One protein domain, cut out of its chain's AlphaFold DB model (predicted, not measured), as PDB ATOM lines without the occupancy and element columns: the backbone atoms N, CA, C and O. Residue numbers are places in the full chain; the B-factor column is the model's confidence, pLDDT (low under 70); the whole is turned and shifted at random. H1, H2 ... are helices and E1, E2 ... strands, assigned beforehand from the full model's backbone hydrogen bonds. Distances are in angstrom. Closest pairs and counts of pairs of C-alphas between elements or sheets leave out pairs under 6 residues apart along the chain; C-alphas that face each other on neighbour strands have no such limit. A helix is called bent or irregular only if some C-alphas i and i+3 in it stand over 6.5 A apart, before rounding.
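This is residues 1313 to 1327 and 1334 to 1434 of the 2169 residues of the protein "Mucin-4" of Homo sapiens (UniProt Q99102). Two lobes are bridged by one helix: a small, twisted three-stranded sheet, E1 to E3, at one end, and a cluster of three helices, H1, H4 and the later part of H3, at the other. The first part of H3 packs on one face of the sheet, short H2 grazes the sheet, and residues 1425 to 1434 run back from H4 to the sheet's lobe. The printed part has 116 residues, with named elements in the order H1 H2 E1 E2 E3 H3 H4; the sheet's order is E1 - E2 - E3, all antiparallel, and the class is mixed, helices and strands. The whole is compact, with a radius of gyration of the C-alphas of 14.6 A, and spans 42 by 31 by 26 A.

H1, residues 1314 to 1324, begins with C-alpha 1314 at (11.985, -30.664, 3.899) and is 15.1 A long. H2 is residues 1342 to 1345. E1, residues 1364 to 1370, is 20.8 A long; E2, residues 1374 to 1380, 20.6 A; E3, residues 1386 to 1392, 17.5 A. H3, residues 1395 to 1411, is 23.9 A long, beginning with C-alpha 1395 at (36.309, -35.428, 4.465). It has a kink of 40 degrees near residue 1405 and is irregular, with C-alphas 1408 and 1411 7.0 A apart. H4, residues 1416 to 1424, is 12.3 A long and ends with C-alpha 1424 at (23.905, -22.630, -3.569).

E1, E2 and E3 form a meander, each strand the antiparallel neighbour of the one before. In the hairpin E1 and E2, N 1368 and O 1376 are within hydrogen-bond range at 2.8 A; in the hairpin E2 and E3, N 1377 and O 1390 at 2.9 A. H3 is on one face of this sheet, making two layers, a helix layer and a strand layer; its height over the sheet is 7.2 A, and its closest C-alphas to E3 are those of Leu 1398 and Val 1392, 6.3 A apart. It runs across the strands, at 66 degrees to E3 on the local plane. H2 only grazes the sheet, with residues 1342 to 1345. With residues 1405 to 1409 alone H3 touches H4, the closest C-alphas being those of Cys 1409 and Cys 1418, 4.5 A apart; they form a helical hairpin at a shallow tilt of 26 degrees. With residues 1404 to 1411 alone H3 touches H1, closest at the C-alphas of Trp 1407 and Tyr 1314, 4.9 A, at a steep tilt of 52 degrees, opposite ways. H1 touches H4, closest at the C-alphas of Leu 1322 and Arg 1424, 7.0 A, at a shallow tilt of 27 degrees, the same way. H1 and H4 are apart from E1, E2 and E3. Every O i to N i+4 pair is within hydrogen-bond range in H1 and H4, and 9 of 13 in H3; H2 is too short for such a pair.

The C-alphas farthest apart, those of Asn 1313 and Arg 1347, are 42.5 A apart. Residues 1328 to 1333 are not printed, and C-alphas 1327 and 1334 are 18.7 A apart across the cut. The link from H2 to E1 is long, with 18 residues. The mean pLDDT of the printed part is 81.6; 21 residues are under 70, among them residues 1355 to 1363.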
ATOM      1  N   ASN A1313       9.249 -31.137   7.413       91.82
ATOM      2  CA  ASN A1313       8.986 -30.291   6.252       91.82
ATOM      3  C   ASN A1313      10.300 -29.949   5.538       91.82
ATOM      4  O   ASN A1313      10.917 -28.912   5.777       91.82
ATOM      5  N   TYR A1314      10.724 -30.825   4.628       92.05
ATOM      6  CA  TYR A1314      11.985 -30.664   3.899       92.05
ATOM      7  C   TYR A1314      12.025 -29.423   2.991       92.05
ATOM      8  O   TYR A1314      13.116 -28.942   2.680       92.05
ATOM      9  N   ARG A1315      10.867 -28.848   2.613       92.57
ATOM     10  CA  ARG A1315      10.823 -27.532   1.951       92.57
ATOM     11  C   ARG A1315      11.277 -26.434   2.914       92.57
ATOM     12  O   ARG A1315      12.133 -25.632   2.553       92.57
ATOM     13  N   LEU A1316      10.749 -26.422   4.142       92.29
ATOM     14  CA  LEU A1316      11.141 -25.476   5.190       92.29
ATOM     15  C   LEU A1316      12.620 -25.622   5.572       92.29
ATOM     16  O   LEU A1316      13.304 -24.604   5.677       92.29
ATOM     17  N   GLU A1317      13.127 -26.844   5.757       92.13
ATOM     18  CA  GLU A1317      14.545 -27.049   6.095       92.13
ATOM     19  C   GLU A1317      15.467 -26.576   4.962       92.13
ATOM     20  O   GLU A1317      16.409 -25.818   5.200       92.13
ATOM     21  N   CYS A1318      15.134 -26.910   3.708       93.50
ATOM     22  CA  CYS A1318      15.847 -26.400   2.538       93.50
ATOM     23  C   CYS A1318      15.825 -24.858   2.472       93.50
ATOM     24  O   CYS A1318      16.873 -24.232   2.317       93.50
ATOM     25  N   LEU A1319      14.659 -24.222   2.641       91.80
ATOM     26  CA  LEU A1319      14.514 -22.760   2.590       91.80
ATOM     27  C   LEU A1319      15.262 -22.044   3.730       91.80
ATOM     28  O   LEU A1319      15.919 -21.028   3.487       91.80
ATOM     29  N   GLN A1320      15.228 -22.579   4.956       89.47
ATOM     30  CA  GLN A1320      16.013 -22.047   6.077       89.47
ATOM     31  C   GLN A1320      17.518 -22.160   5.807       89.47
ATOM     32  O   GLN A1320      18.250 -21.181   5.981       89.47
ATOM     33  N   TRP A1321      17.976 -23.320   5.330       90.00
ATOM     34  CA  TRP A1321      19.377 -23.543   4.980       90.00
ATOM     35  C   TRP A1321      19.841 -22.608   3.849       90.00
ATOM     36  O   TRP A1321      20.889 -21.973   3.965       90.00
ATOM     37  N   LEU A1322      19.034 -22.415   2.798       88.52
ATOM     38  CA  LEU A1322      19.351 -21.530   1.666       88.52
ATOM     39  C   LEU A1322      19.607 -20.062   2.080       88.52
ATOM     40  O   LEU A1322      20.474 -19.416   1.471       88.52
ATOM     41  N   LYS A1323      18.907 -19.545   3.112       84.25
ATOM     42  CA  LYS A1323      19.167 -18.207   3.699       84.25
ATOM     43  C   LYS A1323      20.333 -18.210   4.695       84.25
ATOM     44  O   LYS A1323      21.026 -17.199   4.771       84.25
ATOM     45  N   SER A1324      20.573 -19.298   5.436       83.37
ATOM     46  CA  SER A1324      21.675 -19.357   6.415       83.37
ATOM     47  C   SER A1324      23.062 -19.425   5.767       83.37
ATOM     48  O   SER A1324      24.036 -18.954   6.354       83.37
ATOM     49  N   GLN A1325      23.167 -19.952   4.542       77.60
ATOM     50  CA  GLN A1325      24.426 -19.940   3.796       77.60
ATOM     51  C   GLN A1325      24.896 -18.497   3.493       77.60
ATOM     52  O   GLN A1325      24.090 -17.671   3.056       77.60
ATOM     53  N   PRO A1326      26.202 -18.175   3.572       68.10
ATOM     54  CA  PRO A1326      26.741 -16.945   2.981       68.10
ATOM     55  C   PRO A1326      26.594 -16.993   1.449       68.10
ATOM     56  O   PRO A1326      26.578 -18.080   0.865       68.10
ATOM     57  N   ARG A1327      26.414 -15.857   0.751       55.74
ATOM     58  CA  ARG A1327      26.408 -15.846  -0.737       55.74
ATOM     59  C   ARG A1327      27.713 -16.466  -1.247       55.74
ATOM     60  O   ARG A1327      28.739 -16.231  -0.618       55.74
ATOM     61  N   ASN A1334      40.706 -24.096  -6.413       50.87
ATOM     62  CA  ASN A1334      41.555 -24.465  -7.545       50.87
ATOM     63  C   ASN A1334      40.916 -25.644  -8.302       50.87
ATOM     64  O   ASN A1334      40.192 -26.442  -7.711       50.87
ATOM     65  N   GLN A1335      41.157 -25.730  -9.613       64.58
ATOM     66  CA  GLN A1335      40.269 -26.374 -10.602       64.58
ATOM     67  C   GLN A1335      40.236 -27.921 -10.597       64.58
ATOM     68  O   GLN A1335      39.885 -28.547 -11.601       64.58
ATOM     69  N   VAL A1336      40.573 -28.557  -9.471       74.07
ATOM     70  CA  VAL A1336      40.543 -30.013  -9.280       74.07
ATOM     71  C   VAL A1336      39.106 -30.517  -9.443       74.07
ATOM     72  O   VAL A1336      38.254 -30.341  -8.578       74.07
ATOM     73  N   SER A1337      38.838 -31.120 -10.598       88.27
ATOM     74  CA  SER A1337      37.547 -31.712 -10.964       88.27
ATOM     75  C   SER A1337      37.552 -33.213 -10.652       88.27
ATOM     76  O   SER A1337      38.622 -33.806 -10.527       88.27
ATOM     77  N   CYS A1338      36.386 -33.852 -10.555       93.10
ATOM     78  CA  CYS A1338      36.328 -35.286 -10.256       93.10
ATOM     79  C   CYS A1338      36.878 -36.142 -11.415       93.10
ATOM     80  O   CYS A1338      36.481 -35.906 -12.554       93.10
ATOM     81  N   PRO A1339      37.724 -37.160 -11.164       95.07
ATOM     82  CA  PRO A1339      38.103 -38.146 -12.172       95.07
ATOM     83  C   PRO A1339      36.873 -38.766 -12.848       95.07
ATOM     84  O   PRO A1339      35.865 -39.049 -12.202       95.07
ATOM     85  N   CYS A1340      36.937 -38.995 -14.160       95.30
ATOM     86  CA  CYS A1340      35.789 -39.514 -14.916       95.30
ATOM     87  C   CYS A1340      35.466 -40.982 -14.591       95.30
ATOM     88  O   CYS A1340      34.361 -41.450 -14.868       95.30
ATOM     89  N   SER A1341      36.418 -41.709 -13.997       94.68
ATOM     90  CA  SER A1341      36.250 -43.089 -13.556       94.68
ATOM     91  C   SER A1341      36.988 -43.386 -12.248       94.68
ATOM     92  O   SER A1341      38.017 -42.785 -11.929       94.68
ATOM     93  N   TRP A1342      36.495 -44.390 -11.521       93.06
ATOM     94  CA  TRP A1342      37.111 -44.924 -10.302       93.06
ATOM     95  C   TRP A1342      38.556 -45.399 -10.527       93.06
ATOM     96  O   TRP A1342      39.390 -45.251  -9.641       93.06
ATOM     97  N   GLN A1343      38.875 -45.937 -11.711       91.46
ATOM     98  CA  GLN A1343      40.232 -46.405 -12.021       91.46
ATOM     99  C   GLN A1343      41.206 -45.243 -12.257       91.46
ATOM    100  O   GLN A1343      42.319 -45.286 -11.738       91.46
ATOM    101  N   GLN A1344      40.782 -44.176 -12.952       93.91
ATOM    102  CA  GLN A1344      41.565 -42.935 -13.036       93.91
ATOM    103  C   GLN A1344      41.813 -42.361 -11.637       93.91
ATOM    104  O   GLN A1344      42.956 -42.108 -11.268       93.91
ATOM    105  N   GLY A1345      40.761 -42.228 -10.825       92.75
ATOM    106  CA  GLY A1345      40.873 -41.663  -9.480       92.75
ATOM    107  C   GLY A1345      41.656 -42.521  -8.476       92.75
ATOM    108  O   GLY A1345      42.167 -41.981  -7.505       92.75
ATOM    109  N   ARG A1346      41.812 -43.834  -8.710       89.97
ATOM    110  CA  ARG A1346      42.739 -44.695  -7.947       89.97
ATOM    111  C   ARG A1346      44.200 -44.613  -8.408       89.97
ATOM    112  O   ARG A1346      45.062 -45.168  -7.733       89.97
ATOM    113  N   ARG A1347      44.484 -43.982  -9.554       91.19
ATOM    114  CA  ARG A1347      45.849 -43.710 -10.043       91.19
ATOM    115  C   ARG A1347      46.260 -42.246  -9.850       91.19
ATOM    116  O   ARG A1347      47.450 -41.960  -9.793       91.19
ATOM    117  N   ASP A1348      45.300 -41.331  -9.728       92.86
ATOM    118  CA  ASP A1348      45.538 -39.926  -9.395       92.86
ATOM    119  C   ASP A1348      45.728 -39.760  -7.878       92.86
ATOM    120  O   ASP A1348      44.765 -39.593  -7.134       92.86
ATOM    121  N   LEU A1349      46.986 -39.783  -7.424       89.49
ATOM    122  CA  LEU A1349      47.383 -39.673  -6.008       89.49
ATOM    123  C   LEU A1349      46.990 -38.336  -5.334       89.49
ATOM    124  O   LEU A1349      47.227 -38.145  -4.139       89.49
ATOM    125  N   ARG A1350      46.375 -37.395  -6.065       88.86
ATOM    126  CA  ARG A1350      45.693 -36.234  -5.471       88.86
ATOM    127  C   ARG A1350      44.403 -36.643  -4.748       88.86
ATOM    128  O   ARG A1350      43.929 -35.876  -3.911       88.86
ATOM    129  N   PHE A1351      43.848 -37.819  -5.049       89.63
ATOM    130  CA  PHE A1351      42.630 -38.379  -4.464       89.63
ATOM    131  C   PHE A1351      42.925 -39.609  -3.595       89.63
ATOM    132  O   PHE A1351      43.762 -40.445  -3.928       89.63
ATOM    133  N   GLN A1352      42.175 -39.760  -2.503       82.46
ATOM    134  CA  GLN A1352      42.194 -40.934  -1.628       82.46
ATOM    135  C   GLN A1352      40.796 -41.553  -1.496       82.46
ATOM    136  O   GLN A1352      39.804 -40.818  -1.505       82.46
ATOM    137  N   PRO A1353      40.681 -42.887  -1.349       81.01
ATOM    138  CA  PRO A1353      39.421 -43.532  -1.000       81.01
ATOM    139  C   PRO A1353      38.996 -43.170   0.425       81.01
ATOM    140  O   PRO A1353      39.827 -43.106   1.325       81.01
ATOM    141  N   VAL A1354      37.694 -42.962   0.640       74.06
ATOM    142  CA  VAL A1354      37.154 -42.625   1.968       74.06
ATOM    143  C   VAL A1354      35.993 -43.554   2.313       74.06
ATOM    144  O   VAL A1354      35.020 -43.642   1.566       74.06
ATOM    145  N   SER A1355      36.086 -44.237   3.456       59.73
ATOM    146  CA  SER A1355      34.990 -45.040   4.009       59.73
ATOM    147  C   SER A1355      34.148 -44.175   4.947       59.73
ATOM    148  O   SER A1355      34.613 -43.768   6.011       59.73
ATOM    149  N   ILE A1356      32.918 -43.841   4.542       53.74
ATOM    150  CA  ILE A1356      32.039 -42.933   5.295       53.74
ATOM    151  C   ILE A1356      30.793 -43.685   5.781       53.74
ATOM    152  O   ILE A1356      29.770 -43.756   5.103       53.74
ATOM    153  N   GLY A1357      30.877 -44.190   7.015       44.59
ATOM    154  CA  GLY A1357      29.725 -44.627   7.810       44.59
ATOM    155  C   GLY A1357      29.688 -46.119   8.155       44.59
ATOM    156  O   GLY A1357      29.995 -46.984   7.343       44.59
ATOM    157  N   ARG A1358      29.202 -46.423   9.368       37.15
ATOM    158  CA  ARG A1358      29.141 -47.771   9.983       37.15
ATOM    159  C   ARG A1358      28.213 -48.787   9.285       37.15
ATOM    160  O   ARG A1358      28.023 -49.885   9.791       37.15
ATOM    161  N   TRP A1359      27.616 -48.402   8.158       36.06
ATOM    162  CA  TRP A1359      26.671 -49.185   7.352       36.06
ATOM    163  C   TRP A1359      26.989 -49.089   5.844       36.06
ATOM    164  O   TRP A1359      26.119 -49.323   5.005       36.06
ATOM    165  N   GLY A1360      28.221 -48.699   5.488       36.20
ATOM    166  CA  GLY A1360      28.665 -48.415   4.120       36.20
ATOM    167  C   GLY A1360      28.797 -49.644   3.214       36.20
ATOM    168  O   GLY A1360      29.901 -50.016   2.827       36.20
ATOM    169  N   LEU A1361      27.674 -50.251   2.821       35.89
ATOM    170  CA  LEU A1361      27.623 -51.306   1.802       35.89
ATOM    171  C   LEU A1361      28.001 -50.760   0.407       35.89
ATOM    172  O   LEU A1361      27.145 -50.439  -0.413       35.89
ATOM    173  N   GLY A1362      29.305 -50.687   0.129       48.14
ATOM    174  CA  GLY A1362      29.859 -50.553  -1.225       48.14
ATOM    175  C   GLY A1362      29.963 -49.137  -1.804       48.14
ATOM    176  O   GLY A1362      30.122 -48.997  -3.018       48.14
ATOM    177  N   SER A1363      29.896 -48.079  -0.989       59.71
ATOM    178  CA  SER A1363      30.013 -46.692  -1.463       59.71
ATOM    179  C   SER A1363      31.434 -46.355  -1.942       59.71
ATOM    180  O   SER A1363      32.287 -45.942  -1.159       59.71
ATOM    181  N   ARG A1364      31.687 -46.483  -3.250       83.53
ATOM    182  CA  ARG A1364      32.932 -46.032  -3.890       83.53
ATOM    183  C   ARG A1364      33.017 -44.505  -3.888       83.53
ATOM    184  O   ARG A1364      32.465 -43.845  -4.770       83.53
ATOM    185  N   GLN A1365      33.711 -43.954  -2.899       87.23
ATOM    186  CA  GLN A1365      33.985 -42.524  -2.772       87.23
ATOM    187  C   GLN A1365      35.492 -42.262  -2.801       87.23
ATOM    188  O   GLN A1365      36.262 -42.978  -2.162       87.23
ATOM    189  N   LEU A1366      35.896 -41.238  -3.554       89.05
ATOM    190  CA  LEU A1366      37.257 -40.696  -3.568       89.05
ATOM    191  C   LEU A1366      37.198 -39.214  -3.212       89.05
ATOM    192  O   LEU A1366      36.317 -38.517  -3.715       89.05
ATOM    193  N   CYS A1367      38.140 -38.709  -2.423       87.35
ATOM    194  CA  CYS A1367      38.231 -37.284  -2.125       87.35
ATOM    195  C   CYS A1367      39.665 -36.753  -2.224       87.35
ATOM    196  O   CYS A1367      40.616 -37.455  -1.892       87.35
ATOM    197  N   SER A1368      39.801 -35.500  -2.656       86.09
ATOM    198  CA  SER A1368      41.044 -34.725  -2.681       86.09
ATOM    199  C   SER A1368      40.915 -33.524  -1.746       86.09
ATOM    200  O   SER A1368      39.843 -32.920  -1.689       86.09
ATOM    201  N   PHE A1369      41.980 -33.152  -1.031       75.21
ATOM    202  CA  PHE A1369      41.971 -32.036  -0.080       75.21
ATOM    203  C   PHE A1369      43.195 -31.140  -0.245       75.21
ATOM    204  O   PHE A1369      44.325 -31.619  -0.298       75.21
ATOM    205  N   THR A1370      42.958 -29.829  -0.259       69.34
ATOM    206  CA  THR A1370      43.993 -28.800  -0.119       69.34
ATOM    207  C   THR A1370      43.930 -28.202   1.287       69.34
ATOM    208  O   THR A1370      42.865 -28.154   1.911       69.34
ATOM    209  N   SER A1371      45.055 -27.701   1.785       58.98
ATOM    210  CA  SER A1371      45.217 -27.278   3.183       58.98
ATOM    211  C   SER A1371      44.370 -26.056   3.558       58.98
ATOM    212  O   SER A1371      44.049 -25.866   4.728       58.98
ATOM    213  N   TRP A1372      44.020 -25.221   2.570       50.41
ATOM    214  CA  TRP A1372      43.390 -23.909   2.793       50.41
ATOM    215  C   TRP A1372      42.257 -23.549   1.823       50.41
ATOM    216  O   TRP A1372      41.471 -22.655   2.131       50.41
ATOM    217  N   ARG A1373      42.144 -24.212   0.664       56.40
ATOM    218  CA  ARG A1373      41.099 -23.934  -0.345       56.40
ATOM    219  C   ARG A1373      39.977 -24.979  -0.336       56.40
ATOM    220  O   ARG A1373      39.144 -24.974  -1.233       56.40
ATOM    221  N   GLY A1374      39.953 -25.848   0.678       64.30
ATOM    222  CA  GLY A1374      39.035 -26.980   0.781       64.30
ATOM    223  C   GLY A1374      39.416 -28.131  -0.149       64.30
ATOM    224  O   GLY A1374      40.539 -28.213  -0.648       64.30
ATOM    225  N   GLY A1375      38.473 -29.040  -0.359       78.48
ATOM    226  CA  GLY A1375      38.617 -30.242  -1.162       78.48
ATOM    227  C   GLY A1375      37.363 -30.599  -1.957       78.48
ATOM    228  O   GLY A1375      36.339 -29.912  -1.928       78.48
ATOM    229  N   VAL A1376      37.465 -31.708  -2.676       87.15
ATOM    230  CA  VAL A1376      36.433 -32.255  -3.555       87.15
ATOM    231  C   VAL A1376      36.246 -33.726  -3.222       87.15
ATOM    232  O   VAL A1376      37.217 -34.477  -3.220       87.15
ATOM    233  N   CYS A1377      35.006 -34.143  -2.986       89.31
ATOM    234  CA  CYS A1377      34.622 -35.549  -2.880       89.31
ATOM    235  C   CYS A1377      33.819 -35.978  -4.111       89.31
ATOM    236  O   CYS A1377      32.997 -35.217  -4.612       89.31
ATOM    237  N   CYS A1378      34.029 -37.207  -4.570       91.47
ATOM    238  CA  CYS A1378      33.482 -37.770  -5.801       91.47
ATOM    239  C   CYS A1378      32.891 -39.154  -5.519       91.47
ATOM    240  O   CYS A1378      33.548 -39.991  -4.898       91.47
ATOM    241  N   SER A1379      31.678 -39.414  -6.004       91.48
ATOM    242  CA  SER A1379      31.016 -40.720  -5.909       91.48
ATOM    243  C   SER A1379      31.029 -41.468  -7.241       91.48
ATOM    244  O   SER A1379      30.879 -40.870  -8.311       91.48
ATOM    245  N   TYR A1380      31.177 -42.790  -7.163       92.44
ATOM    246  CA  TYR A1380      31.226 -43.685  -8.317       92.44
ATOM    247  C   TYR A1380      30.253 -44.851  -8.155       92.44
ATOM    248  O   TYR A1380      29.957 -45.288  -7.041       92.44
ATOM    249  N   GLY A1381      29.754 -45.370  -9.274       89.57
ATOM    250  CA  GLY A1381      28.862 -46.524  -9.277       89.57
ATOM    251  C   GLY A1381      29.574 -47.892  -9.270       89.57
ATOM    252  O   GLY A1381      30.811 -47.990  -9.268       89.57
ATOM    253  N   PRO A1382      28.781 -48.982  -9.283       87.21
ATOM    254  CA  PRO A1382      29.258 -50.366  -9.375       87.21
ATOM    255  C   PRO A1382      30.177 -50.692 -10.566       87.21
ATOM    256  O   PRO A1382      31.025 -51.579 -10.439       87.21
ATOM    257  N   TRP A1383      30.097 -49.965 -11.683       87.37
ATOM    258  CA  TRP A1383      30.988 -50.139 -12.842       87.37
ATOM    259  C   TRP A1383      32.228 -49.229 -12.807       87.37
ATOM    260  O   TRP A1383      33.125 -49.388 -13.631       87.37
ATOM    261  N   GLY A1384      32.317 -48.324 -11.828       90.66
ATOM    262  CA  GLY A1384      33.385 -47.328 -11.714       90.66
ATOM    263  C   GLY A1384      33.101 -46.038 -12.487       90.66
ATOM    264  O   GLY A1384      33.987 -45.200 -12.609       90.66
ATOM    265  N   GLU A1385      31.879 -45.883 -12.989       93.23
ATOM    266  CA  GLU A1385      31.324 -44.682 -13.601       93.23
ATOM    267  C   GLU A1385      31.197 -43.545 -12.576       93.23
ATOM    268  O   GLU A1385      30.740 -43.774 -11.455       93.23
ATOM    269  N   PHE A1386      31.593 -42.321 -12.936       94.70
ATOM    270  CA  PHE A1386      31.348 -41.138 -12.106       94.70
ATOM    271  C   PHE A1386      29.838 -40.838 -12.002       94.70
ATOM    272  O   PHE A1386      29.127 -40.897 -13.008       94.70
ATOM    273  N   ARG A1387      29.357 -40.506 -10.793       89.70
ATOM    274  CA  ARG A1387      27.954 -40.145 -10.517       89.70
ATOM    275  C   ARG A1387      27.783 -38.660 -10.194       89.70
ATOM    276  O   ARG A1387      27.164 -37.929 -10.959       89.70
ATOM    277  N   GLU A1388      28.297 -38.232  -9.045       88.97
ATOM    278  CA  GLU A1388      28.110 -36.882  -8.496       88.97
ATOM    279  C   GLU A1388      29.300 -36.505  -7.599       88.97
ATOM    280  O   GLU A1388      29.979 -37.392  -7.063       88.97
ATOM    281  N   GLY A1389      29.576 -35.205  -7.458       90.06
ATOM    282  CA  GLY A1389      30.725 -34.686  -6.718       90.06
ATOM    283  C   GLY A1389      30.443 -33.356  -6.015       90.06
ATOM    284  O   GLY A1389      29.676 -32.526  -6.508       90.06
ATOM    285  N   TRP A1390      31.086 -33.152  -4.864       86.98
ATOM    286  CA  TRP A1390      30.795 -32.086  -3.903       86.98
ATOM    287  C   TRP A1390      32.057 -31.332  -3.488       86.98
ATOM    288  O   TRP A1390      33.094 -31.941  -3.218       86.98
ATOM    289  N   HIS A1391      31.933 -30.015  -3.333       82.52
ATOM    290  CA  HIS A1391      32.897 -29.203  -2.594       82.52
ATOM    291  C   HIS A1391      32.705 -29.405  -1.084       82.52
ATOM    292  O   HIS A1391      31.601 -29.234  -0.570       82.52
ATOM    293  N   VAL A1392      33.782 -29.725  -0.367       77.67
ATOM    294  CA  VAL A1392      33.804 -29.932   1.093       77.67
ATOM    295  C   VAL A1392      35.055 -29.281   1.681       77.67
ATOM    296  O   VAL A1392      36.081 -29.221   1.015       77.67
ATOM    297  N   GLN A1393      35.032 -28.795   2.923       70.71
ATOM    298  CA  GLN A1393      36.273 -28.305   3.551       70.71
ATOM    299  C   GLN A1393      37.134 -29.448   4.119       70.71
ATOM    300  O   GLN A1393      38.357 -29.331   4.116       70.71
ATOM    301  N   ARG A1394      36.522 -30.541   4.600       65.85
ATOM    302  CA  ARG A1394      37.179 -31.712   5.220       65.85
ATOM    303  C   ARG A1394      36.379 -32.998   4.933       65.85
ATOM    304  O   ARG A1394      35.160 -32.893   4.783       65.85
ATOM    305  N   PRO A1395      36.991 -34.201   4.908       63.57
ATOM    306  CA  PRO A1395      36.309 -35.428   4.465       63.57
ATOM    307  C   PRO A1395      35.038 -35.757   5.257       63.57
ATOM    308  O   PRO A1395      33.989 -36.033   4.679       63.57
ATOM    309  N   TRP A1396      35.094 -35.643   6.585       64.71
ATOM    310  CA  TRP A1396      33.964 -35.952   7.469       64.71
ATOM    311  C   TRP A1396      32.789 -34.964   7.370       64.71
ATOM    312  O   TRP A1396      31.712 -35.246   7.888       64.71
ATOM    313  N   GLN A1397      32.958 -33.824   6.690       71.06
ATOM    314  CA  GLN A1397      31.863 -32.882   6.439       71.06
ATOM    315  C   GLN A1397      30.988 -33.286   5.247       71.06
ATOM    316  O   GLN A1397      29.928 -32.692   5.076       71.06
ATOM    317  N   LEU A1398      31.353 -34.308   4.457       75.25
ATOM    318  CA  LEU A1398      30.508 -34.760   3.346       75.25
ATOM    319  C   LEU A1398      29.095 -35.139   3.824       75.25
ATOM    320  O   LEU A1398      28.113 -34.757   3.197       75.25
ATOM    321  N   ALA A1399      28.973 -35.786   4.989       72.35
ATOM    322  CA  ALA A1399      27.677 -36.091   5.600       72.35
ATOM    323  C   ALA A1399      26.827 -34.834   5.899       72.35
ATOM    324  O   ALA A1399      25.606 -34.881   5.778       72.35
ATOM    325  N   GLN A1400      27.467 -33.706   6.235       74.12
ATOM    326  CA  GLN A1400      26.809 -32.426   6.546       74.12
ATOM    327  C   GLN A1400      26.381 -31.643   5.290       74.12
ATOM    328  O   GLN A1400      25.543 -30.752   5.388       74.12
ATOM    329  N   GLU A1401      26.930 -31.968   4.115       76.57
ATOM    330  CA  GLU A1401      26.515 -31.412   2.815       76.57
ATOM    331  C   GLU A1401      25.465 -32.311   2.120       76.57
ATOM    332  O   GLU A1401      24.526 -31.812   1.495       76.57
ATOM    333  N   LEU A1402      25.558 -33.637   2.291       83.20
ATOM    334  CA  LEU A1402      24.601 -34.618   1.753       83.20
ATOM    335  C   LEU A1402      23.191 -34.507   2.364       83.20
ATOM    336  O   LEU A1402      22.204 -34.826   1.694       83.20
ATOM    337  N   GLU A1403      23.069 -34.073   3.620       88.04
ATOM    338  CA  GLU A1403      21.772 -33.898   4.285       88.04
ATOM    339  C   GLU A1403      20.962 -32.719   3.692       88.04
ATOM    340  O   GLU A1403      19.863 -32.971   3.187       88.04
ATOM    341  N   PRO A1404      21.489 -31.478   3.603       89.49
ATOM    342  CA  PRO A1404      20.837 -30.380   2.885       89.49
ATOM    343  C   PRO A1404      20.549 -30.689   1.413       89.49
ATOM    344  O   PRO A1404      19.478 -30.336   0.914       89.49
ATOM    345  N   GLN A1405      21.448 -31.400   0.720       90.06
ATOM    346  CA  GLN A1405      21.167 -31.895  -0.629       90.06
ATOM    347  C   GLN A1405      19.949 -32.829  -0.631       90.06
ATOM    348  O   GLN A1405      19.083 -32.717  -1.497       90.06
ATOM    349  N   SER A1406      19.843 -33.741   0.336       90.39
ATOM    350  CA  SER A1406      18.715 -34.669   0.428       90.39
ATOM    351  C   SER A1406      17.403 -33.939   0.732       90.39
ATOM    352  O   SER A1406      16.401 -34.200   0.059       90.39
ATOM    353  N   TRP A1407      17.416 -32.947   1.631       91.43
ATOM    354  CA  TRP A1407      16.274 -32.055   1.867       91.43
ATOM    355  C   TRP A1407      15.849 -31.325   0.587       91.43
ATOM    356  O   TRP A1407      14.678 -31.381   0.217       91.43
ATOM    357  N   CYS A1408      16.788 -30.684  -0.119       93.34
ATOM    358  CA  CYS A1408      16.509 -29.831  -1.278       93.34
ATOM    359  C   CYS A1408      16.285 -30.576  -2.608       93.34
ATOM    360  O   CYS A1408      15.611 -30.039  -3.487       93.34
ATOM    361  N   CYS A1409      16.810 -31.793  -2.779       90.28
ATOM    362  CA  CYS A1409      16.783 -32.520  -4.054       90.28
ATOM    363  C   CYS A1409      16.083 -33.884  -4.029       90.28
ATOM    364  O   CYS A1409      15.742 -34.367  -5.108       90.28
ATOM    365  N   ARG A1410      15.859 -34.512  -2.864       87.22
ATOM    366  CA  ARG A1410      15.362 -35.904  -2.788       87.22
ATOM    367  C   ARG A1410      14.077 -36.095  -1.991       87.22
ATOM    368  O   ARG A1410      13.247 -36.905  -2.386       87.22
ATOM    369  N   TRP A1411      13.938 -35.409  -0.858       88.46
ATOM    370  CA  TRP A1411      12.848 -35.655   0.097       88.46
ATOM    371  C   TRP A1411      11.740 -34.597   0.063       88.46
ATOM    372  O   TRP A1411      10.688 -34.808   0.659       88.46
ATOM    373  N   ASN A1412      11.937 -33.489  -0.659       90.98
ATOM    374  CA  ASN A1412      10.852 -32.579  -1.026       90.98
ATOM    375  C   ASN A1412      10.346 -32.850  -2.455       90.98
ATOM    376  O   ASN A1412      11.057 -33.377  -3.314       90.98
ATOM    377  N   ASP A1413       9.116 -32.423  -2.700       90.05
ATOM    378  CA  ASP A1413       8.343 -32.646  -3.917       90.05
ATOM    379  C   ASP A1413       8.449 -31.513  -4.957       90.05
ATOM    380  O   ASP A1413       7.789 -31.588  -5.987       90.05
ATOM    381  N   LYS A1414       9.253 -30.464  -4.727       92.51
ATOM    382  CA  LYS A1414       9.336 -29.255  -5.570       92.51
ATOM    383  C   LYS A1414      10.739 -29.068  -6.178       92.51
ATOM    384  O   LYS A1414      11.591 -28.406  -5.581       92.51
ATOM    385  N   PRO A1415      10.992 -29.574  -7.403       91.71
ATOM    386  CA  PRO A1415      12.317 -29.587  -8.040       91.71
ATOM    387  C   PRO A1415      13.035 -28.232  -8.147       91.71
ATOM    388  O   PRO A1415      14.266 -28.204  -8.182       91.71
ATOM    389  N   TYR A1416      12.317 -27.101  -8.131       91.49
ATOM    390  CA  TYR A1416      12.941 -25.771  -8.116       91.49
ATOM    391  C   TYR A1416      13.820 -25.535  -6.870       91.49
ATOM    392  O   TYR A1416      14.829 -24.838  -6.967       91.49
ATOM    393  N   LEU A1417      13.507 -26.156  -5.723       92.97
ATOM    394  CA  LEU A1417      14.349 -26.096  -4.520       92.97
ATOM    395  C   LEU A1417      15.708 -26.775  -4.744       92.97
ATOM    396  O   LEU A1417      16.721 -26.307  -4.230       92.97
ATOM    397  N   CYS A1418      15.758 -27.809  -5.588       91.57
ATOM    398  CA  CYS A1418      17.011 -28.442  -5.994       91.57
ATOM    399  C   CYS A1418      17.826 -27.537  -6.926       91.57
ATOM    400  O   CYS A1418      19.040 -27.438  -6.778       91.57
ATOM    401  N   ALA A1419      17.171 -26.814  -7.841       90.06
ATOM    402  CA  ALA A1419      17.842 -25.823  -8.685       90.06
ATOM    403  C   ALA A1419      18.411 -24.655  -7.855       90.06
ATOM    404  O   ALA A1419      19.539 -24.222  -8.090       90.06
ATOM    405  N   LEU A1420      17.679 -24.188  -6.834       91.02
ATOM    406  CA  LEU A1420      18.182 -23.200  -5.873       91.02
ATOM    407  C   LEU A1420      19.343 -23.759  -5.039       91.02
ATOM    408  O   LEU A1420      20.339 -23.061  -4.866       91.02
ATOM    409  N   TYR A1421      19.271 -25.016  -4.586       91.05
ATOM    410  CA  TYR A1421      20.395 -25.696  -3.935       91.05
ATOM    411  C   TYR A1421      21.619 -25.787  -4.851       91.05
ATOM    412  O   TYR A1421      22.712 -25.471  -4.403       91.05
ATOM    413  N   GLN A1422      21.462 -26.110  -6.137       86.75
ATOM    414  CA  GLN A1422      22.575 -26.183  -7.094       86.75
ATOM    415  C   GLN A1422      23.186 -24.803  -7.401       86.75
ATOM    416  O   GLN A1422      24.396 -24.686  -7.565       86.75
ATOM    417  N   GLN A1423      22.399 -23.721  -7.365       85.54
ATOM    418  CA  GLN A1423      22.937 -22.348  -7.333       85.54
ATOM    419  C   GLN A1423      23.650 -22.026  -5.999       85.54
ATOM    420  O   GLN A1423      24.490 -21.127  -5.934       85.54
ATOM    421  N   ARG A1424      23.324 -22.751  -4.920       83.89
ATOM    422  CA  ARG A1424      23.905 -22.630  -3.569       83.89
ATOM    423  C   ARG A1424      25.044 -23.610  -3.264       83.89
ATOM    424  O   ARG A1424      25.694 -23.436  -2.227       83.89
ATOM    425  N   ARG A1425      25.276 -24.589  -4.139       82.56
ATOM    426  CA  ARG A1425      26.349 -25.596  -4.199       82.56
ATOM    427  C   ARG A1425      26.410 -26.132  -5.641       82.56
ATOM    428  O   ARG A1425      25.725 -27.107  -5.948       82.56
ATOM    429  N   PRO A1426      27.188 -25.507  -6.540       79.99
ATOM    430  CA  PRO A1426      27.428 -26.070  -7.859       79.99
ATOM    431  C   PRO A1426      28.074 -27.453  -7.744       79.99
ATOM    432  O   PRO A1426      28.984 -27.658  -6.938       79.99
ATOM    433  N   HIS A1427      27.588 -28.394  -8.548       80.47
ATOM    434  CA  HIS A1427      28.095 -29.764  -8.592       80.47
ATOM    435  C   HIS A1427      29.505 -29.822  -9.175       80.47
ATOM    436  O   HIS A1427      29.769 -29.226 -10.223       80.47
ATOM    437  N   VAL A1428      30.388 -30.611  -8.560       86.96
ATOM    438  CA  VAL A1428      31.706 -30.898  -9.134       86.96
ATOM    439  C   VAL A1428      31.552 -32.001 -10.173       86.96
ATOM    440  O   VAL A1428      31.372 -33.166  -9.837       86.96
ATOM    441  N   GLY A1429      31.595 -31.626 -11.450       89.67
ATOM    442  CA  GLY A1429      31.585 -32.577 -12.559       89.67
ATOM    443  C   GLY A1429      32.966 -33.164 -12.865       89.67
ATOM    444  O   GLY A1429      33.986 -32.746 -12.317       89.67
ATOM    445  N   CYS A1430      32.993 -34.101 -13.815       92.85
ATOM    446  CA  CYS A1430      34.221 -34.684 -14.355       92.85
ATOM    447  C   CYS A1430      34.634 -34.124 -15.733       92.85
ATOM    448  O   CYS A1430      35.747 -34.356 -16.191       92.85
ATOM    449  N   ALA A1431      33.772 -33.343 -16.398       86.98
ATOM    450  CA  ALA A1431      34.005 -32.841 -17.761       86.98
ATOM    451  C   ALA A1431      35.238 -31.922 -17.909       86.98
ATOM    452  O   ALA A1431      35.753 -31.753 -19.011       86.98
ATOM    453  N   THR A1432      35.713 -31.337 -16.808       87.99
ATOM    454  CA  THR A1432      36.921 -30.499 -16.723       87.99
ATOM    455  C   THR A1432      38.108 -31.214 -16.069       87.99
ATOM    456  O   THR A1432      39.125 -30.580 -15.791       87.99
ATOM    457  N   TYR A1433      38.016 -32.528 -15.824       91.10
ATOM    458  CA  TYR A1433      39.114 -33.312 -15.260       91.10
ATOM    459  C   TYR A1433      40.316 -33.349 -16.202       91.10
ATOM    460  O   TYR A1433      40.230 -33.835 -17.332       91.10
ATOM    461  N   ARG A1434      41.451 -32.879 -15.681       89.69
ATOM    462  CA  ARG A1434      42.777 -33.037 -16.270       89.69
ATOM    463  C   ARG A1434      43.599 -33.959 -15.358       89.69
ATOM    464  O   ARG A1434      43.743 -33.624 -14.171       89.69
TER     465      ARG A1434